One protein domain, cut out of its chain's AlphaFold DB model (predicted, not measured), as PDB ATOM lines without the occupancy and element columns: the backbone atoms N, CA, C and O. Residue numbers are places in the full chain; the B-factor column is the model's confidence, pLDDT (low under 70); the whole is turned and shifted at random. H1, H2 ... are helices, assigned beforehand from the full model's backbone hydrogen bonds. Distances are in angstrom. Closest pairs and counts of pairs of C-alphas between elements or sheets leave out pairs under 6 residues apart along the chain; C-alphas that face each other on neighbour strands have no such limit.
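AT A GLANCE: This is residues 62 to 108 of the 108 residues of the protein "DUF2064 domain-containing protein" of Chloroflexia bacterium (UniProt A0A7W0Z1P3). This domain has little regular structure: two short helices, H1 and H2, stand steeply to each other, and a long unnamed tail, residues 90 to 108, runs out from the end of H2 and folds back. The printed part has 47 residues, with H1 before H2 and no named strand; its class is all helix, with under half of the residues in named elements. It is compact and rounded, with a radius of gyration of the C-alphas of 9.9 A and spans of 26 by 25 by 19 A.

HOW THE PARTS SIT: H1, residues 65 to 73, and H2, residues 81 to 89, are close but not clearly touching; their closest C-alphas, of Leu 73 and Trp 84, are 7.0 A apart. They run opposite ways at a steep tilt of 54 degrees. In H1 and H2 every O i to N i+4 pair is within hydrogen-bond range.

IN THESE COORDINATES: H1 is 12.3 A long from C-alpha 65 at (61.604, 100.406, 71.608). H2 is 12.4 A long, to C-alpha 89 at (49.904, 89.492, 63.363).

THE WHOLE: The C-alphas farthest apart, of Glu 62 and Ser 108, are 29.3 A apart. The printed part has no cut, and H1 to H2 is a short link. The model's pLDDT is under 70 at residues 95 to 103 and 108.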
ATOM      1  N   GLU A  62      64.227 101.765  67.098       89.06
ATOM      2  CA  GLU A  62      65.073 100.606  67.343       89.06
ATOM      3  C   GLU A  62      64.278  99.404  67.868       89.06
ATOM      4  O   GLU A  62      63.181  99.504  68.416       89.06
ATOM      5  N   ALA A  63      64.862  98.209  67.739       89.06
ATOM      6  CA  ALA A  63      64.214  96.974  68.186       89.06
ATOM      7  C   ALA A  63      63.878  96.980  69.690       89.06
ATOM      8  O   ALA A  63      62.891  96.364  70.090       89.06
ATOM      9  N   ALA A  64      64.676  97.673  70.506       87.94
ATOM     10  CA  ALA A  64      64.445  97.807  71.943       87.94
ATOM     11  C   ALA A  64      63.190  98.641  72.270       87.94
ATOM     12  O   ALA A  64      62.548  98.405  73.294       87.94
ATOM     13  N   ASP A  65      62.779  99.554  71.386       89.75
ATOM     14  CA  ASP A  65      61.604 100.406  71.608       89.75
ATOM     15  C   ASP A  65      60.296  99.612  71.541       89.75
ATOM     16  O   ASP A  65      59.280 100.022  72.104       89.75
ATOM     17  N   LEU A  66      60.313  98.425  70.918       92.00
ATOM     18  CA  LEU A  66      59.167  97.518  70.920       92.00
ATOM     19  C   LEU A  66      58.817  97.030  72.328       92.00
ATOM     20  O   LEU A  66      57.642  96.803  72.607       92.00
ATOM     21  N   ASP A  67      59.794  96.894  73.225       90.69
ATOM     22  CA  ASP A  67      59.525  96.511  74.614       90.69
ATOM     23  C   ASP A  67      58.793  97.632  75.359       90.69
ATOM     24  O   ASP A  67      57.829  97.374  76.085       90.69
ATOM     25  N   VAL A  68      59.184  98.886  75.110       90.25
ATOM     26  CA  VAL A  68      58.498 100.072  75.643       90.25
ATOM     27  C   VAL A  68      57.086 100.173  75.064       90.25
ATOM     28  O   VAL A  68      56.127 100.335  75.817       90.25
ATOM     29  N   LEU A  69      56.937  99.991  73.748       92.25
ATOM     30  CA  LEU A  69      55.641 100.006  73.072       92.25
ATOM     31  C   LEU A  69      54.688  98.949  73.639       92.25
ATOM     32  O   LEU A  69      53.532  99.251  73.923       92.25
ATOM     33  N   ARG A  70      55.160  97.712  73.831       91.25
ATOM     34  CA  ARG A  70      54.354  96.632  74.421       91.25
ATOM     35  C   ARG A  70      53.895  96.983  75.830       91.25
ATOM     36  O   ARG A  70      52.730  96.767  76.144       91.25
ATOM     37  N   ALA A  71      54.787  97.519  76.662       90.06
ATOM     38  CA  ALA A  71      54.459  97.892  78.035       90.06
ATOM     39  C   ALA A  71      53.405  99.010  78.103       90.06
ATOM     40  O   ALA A  71      52.521  98.958  78.953       90.06
ATOM     41  N   GLU A  72      53.469  99.986  77.195       91.00
ATOM     42  CA  GLU A  72      52.531 101.119  77.131       91.00
ATOM     43  C   GLU A  72      51.165 100.724  76.546       91.00
ATOM     44  O   GLU A  72      50.145 101.333  76.867       91.00
ATOM     45  N   LEU A  73      51.123  99.683  75.709       91.69
ATOM     46  CA  LEU A  73      49.880  99.130  75.167       91.69
ATOM     47  C   LEU A  73      49.267  98.039  76.050       91.69
ATOM     48  O   LEU A  73      48.091  97.725  75.892       91.69
ATOM     49  N   ALA A  74      50.020  97.451  76.975       88.94
ATOM     50  CA  ALA A  74      49.496  96.436  77.873       88.94
ATOM     51  C   ALA A  74      48.386  96.995  78.794       88.94
ATOM     52  O   ALA A  74      48.410  98.165  79.178       88.94
ATOM     53  N   PRO A  75      47.431  96.150  79.223       87.69
ATOM     54  CA  PRO A  75      47.313  94.728  78.900       87.69
ATOM     55  C   PRO A  75      46.527  94.432  77.611       87.69
ATOM     56  O   PRO A  75      46.564  93.294  77.150       87.69
ATOM     57  N   ASP A  76      45.800  95.402  77.056       86.56
ATOM     58  CA  ASP A  76      44.717  95.165  76.085       86.56
ATOM     59  C   ASP A  76      44.829  95.970  74.778       86.56
ATOM     60  O   ASP A  76      43.999  95.826  73.879       86.56
ATOM     61  N   GLY A  77      45.847  96.816  74.647       89.81
ATOM     62  CA  GLY A  77      46.075  97.640  73.469       89.81
ATOM     63  C   GLY A  77      45.102  98.802  73.309       89.81
ATOM     64  O   GLY A  77      45.073  99.396  72.230       89.81
ATOM     65  N   ALA A  78      44.312  99.157  74.333       91.56
ATOM     66  CA  ALA A  78      43.233 100.142  74.208       91.56
ATOM     67  C   ALA A  78      43.699 101.514  73.688       91.56
ATOM     68  O   ALA A  78      42.954 102.194  72.980       91.56
ATOM     69  N   ALA A  79      44.937 101.912  74.001       89.31
ATOM     70  CA  ALA A  79      45.520 103.172  73.545       89.31
ATOM     71  C   ALA A  79      45.823 103.199  72.033       89.31
ATOM     72  O   ALA A  79      45.773 104.266  71.421       89.31
ATOM     73  N   ALA A  80      46.109 102.047  71.415       92.44
ATOM     74  CA  ALA A  80      46.353 101.934  69.977       92.44
ATOM     75  C   ALA A  80      45.936 100.547  69.438       92.44
ATOM     76  O   ALA A  80      46.797  99.714  69.139       92.44
ATOM     77  N   PRO A  81      44.625 100.289  69.253       93.12
ATOM     78  CA  PRO A  81      44.121  98.950  68.933       93.12
ATOM     79  C   PRO A  81      44.666  98.369  67.622       93.12
ATOM     80  O   PRO A  81      44.934  97.174  67.533       93.12
ATOM     81  N   ALA A  82      44.873  99.214  66.608       95.00
ATOM     82  CA  ALA A  82      45.442  98.788  65.329       95.00
ATOM     83  C   ALA A  82      46.927  98.412  65.454       95.00
ATOM     84  O   ALA A  82      47.350  97.391  64.916       95.00
ATOM     85  N   THR A  83      47.711  99.200  66.197       94.12
ATOM     86  CA  THR A  83      49.122  98.896  66.480       94.12
ATOM     87  C   THR A  83      49.241  97.610  67.287       94.12
ATOM     88  O   THR A  83      50.077  96.764  66.985       94.12
ATOM     89  N   TRP A  84      48.361  97.431  68.274       93.81
ATOM     90  CA  TRP A  84      48.283  96.208  69.056       93.81
ATOM     91  C   TRP A  84      48.013  94.987  68.178       93.81
ATOM     92  O   TRP A  84      48.777  94.026  68.225       93.81
ATOM     93  N   ALA A  85      46.995  95.040  67.316       92.44
ATOM     94  CA  ALA A  85      46.698  93.955  66.385       92.44
ATOM     95  C   ALA A  85      47.885  93.633  65.462       92.44
ATOM     96  O   ALA A  85      48.244  92.467  65.315       92.44
ATOM     97  N   ALA A  86      48.554  94.658  64.925       93.50
ATOM     98  CA  ALA A  86      49.731  94.475  64.080       93.50
ATOM     99  C   ALA A  86      50.884  93.762  64.812       93.50
ATOM    100  O   ALA A  86      51.541  92.907  64.223       93.50
ATOM    101  N   LEU A  87      51.119  94.055  66.100       92.69
ATOM    102  CA  LEU A  87      52.133  93.343  66.890       92.69
ATOM    103  C   LEU A  87      51.834  91.840  66.966       92.69
ATOM    104  O   LEU A  87      52.750  91.032  66.824       92.69
ATOM    105  N   TRP A  88      50.571  91.453  67.144       90.81
ATOM    106  CA  TRP A  88      50.167  90.044  67.171       90.81
ATOM    107  C   TRP A  88      50.293  89.373  65.801       90.81
ATOM    108  O   TRP A  88      50.870  88.291  65.707       90.81
ATOM    109  N   GLU A  89      49.817  90.019  64.735       92.56
ATOM    110  CA  GLU A  89      49.904  89.492  63.363       92.56
ATOM    111  C   GLU A  89      51.351  89.262  62.911       92.56
ATOM    112  O   GLU A  89      51.642  88.299  62.199       92.56
ATOM    113  N   LEU A  90      52.268  90.120  63.355       91.88
ATOM    114  CA  LEU A  90      53.691  90.032  63.037       91.88
ATOM    115  C   LEU A  90      54.469  89.076  63.958       91.88
ATOM    116  O   LEU A  90      55.676  88.918  63.775       91.88
ATOM    117  N   GLY A  91      53.824  88.446  64.949       90.25
ATOM    118  CA  GLY A  91      54.509  87.608  65.943       90.25
ATOM    119  C   GLY A  91      55.446  88.403  66.862       90.25
ATOM    120  O   GLY A  91      56.401  87.859  67.412       90.25
ATOM    121  N   LEU A  92      55.189  89.703  67.000       88.62
ATOM    122  CA  LEU A  92      55.934  90.646  67.827       88.62
ATOM    123  C   LEU A  92      55.226  90.939  69.154       88.62
ATOM    124  O   LEU A  92      55.741  91.732  69.933       88.62
ATOM    125  N   ALA A  93      54.072  90.346  69.442       81.75
ATOM    126  CA  ALA A  93      53.498  90.351  70.782       81.75
ATOM    127  C   ALA A  93      54.184  89.246  71.600       81.75
ATOM    128  O   ALA A  93      54.002  88.064  71.325       81.75
ATOM    129  N   THR A  94      55.030  89.603  72.566       70.62
ATOM    130  CA  THR A  94      55.650  88.603  73.446       70.62
ATOM    131  C   THR A  94      54.652  88.159  74.510       70.62
ATOM    132  O   THR A  94      54.147  88.986  75.270       70.62
ATOM    133  N   GLU A  95      54.411  86.853  74.611       57.22
ATOM    134  CA  GLU A  95      53.835  86.238  75.809       57.22
ATOM    135  C   GLU A  95      54.904  86.305  76.909       57.22
ATOM    136  O   GLU A  95      55.891  85.575  76.867       57.22
ATOM    137  N   THR A  96      54.791  87.245  77.850       52.09
ATOM    138  CA  THR A  96      55.801  87.417  78.902       52.09
ATOM    139  C   THR A  96      55.970  86.125  79.705       52.09
ATOM    140  O   THR A  96      55.036  85.667  80.369       52.09
ATOM    141  N   GLU A  97      57.179  85.558  79.689       42.69
ATOM    142  CA  GLU A  97      57.578  84.495  80.606       42.69
ATOM    143  C   GLU A  97      57.423  84.981  82.061       42.69
ATOM    144  O   GLU A  97      58.105  85.890  82.522       42.69
ATOM    145  N   SER A  98      56.506  84.334  82.785       45.09
ATOM    146  CA  SER A  98      56.469  84.187  84.246       45.09
ATOM    147  C   SER A  98      56.640  85.461  85.099       45.09
ATOM    148  O   SER A  98      57.680  85.667  85.719       45.09
ATOM    149  N   GLY A  99      55.563  86.246  85.264       48.25
ATOM    150  CA  GLY A  99      55.393  87.088  86.466       48.25
ATOM    151  C   GLY A  99      54.674  88.432  86.309       48.25
ATOM    152  O   GLY A  99      54.316  89.033  87.319       48.25
ATOM    153  N   GLN A 100      54.430  88.906  85.086       50.00
ATOM    154  CA  GLN A 100      53.693  90.150  84.814       50.00
ATOM    155  C   GLN A 100      52.390  89.854  84.062       50.00
ATOM    156  O   GLN A 100      52.287  88.834  83.384       50.00
ATOM    157  N   ALA A 101      51.377  90.709  84.245       54.00
ATOM    158  CA  ALA A 101      50.047  90.543  83.657       54.00
ATOM    159  C   ALA A 101      50.143  90.245  82.151       54.00
ATOM    160  O   ALA A 101      50.760  91.004  81.407       54.00
ATOM    161  N   ALA A 102      49.565  89.121  81.728       61.03
ATOM    162  CA  ALA A 102      49.651  88.661  80.350       61.03
ATOM    163  C   ALA A 102      48.945  89.638  79.395       61.03
ATOM    164  O   ALA A 102      47.792  90.013  79.621       61.03
ATOM    165  N   CYS A 103      49.642  90.009  78.322       66.25
ATOM    166  CA  CYS A 103      49.103  90.754  77.192       66.25
ATOM    167  C   CYS A 103      47.973  89.955  76.527       66.25
ATOM    168  O   CYS A 103      48.160  88.788  76.182       66.25
ATOM    169  N   GLN A 104      46.802  90.562  76.349       74.94
ATOM    170  CA  GLN A 104      45.651  89.910  75.724       74.94
ATOM    171  C   GLN A 104      45.646  90.146  74.208       74.94
ATOM    172  O   GLN A 104      45.919  91.263  73.774       74.94
ATOM    173  N   PRO A 105      45.307  89.147  73.381       76.12
ATOM    174  CA  PRO A 105      45.133  89.362  71.949       76.12
ATOM    175  C   PRO A 105      43.964  90.324  71.667       76.12
ATOM    176  O   PRO A 105      43.046  90.429  72.488       76.12
ATOM    177  N   PRO A 106      43.965  91.028  70.517       77.69
ATOM    178  CA  PRO A 106      42.850  91.885  70.130       77.69
ATOM    179  C   PRO A 106      41.542  91.083  70.075       77.69
ATOM    180  O   PRO A 106      41.502  89.951  69.591       77.69
ATOM    181  N   SER A 107      40.458  91.682  70.569       70.31
ATOM    182  CA  SER A 107      39.118  91.098  70.451       70.31
ATOM    183  C   SER A 107      38.627  91.250  69.009       70.31
ATOM    184  O   SER A 107      38.652  92.360  68.479       70.31
ATOM    185  N   SER A 108      38.238  90.132  68.383       58.94
ATOM    186  CA  SER A 108      37.690  90.058  67.015       58.94
ATOM    187  C   SER A 108      36.413  90.870  66.808       58.94
ATOM    188  O   SER A 108      35.606  90.959  67.761       58.94
TER     189      SER A 108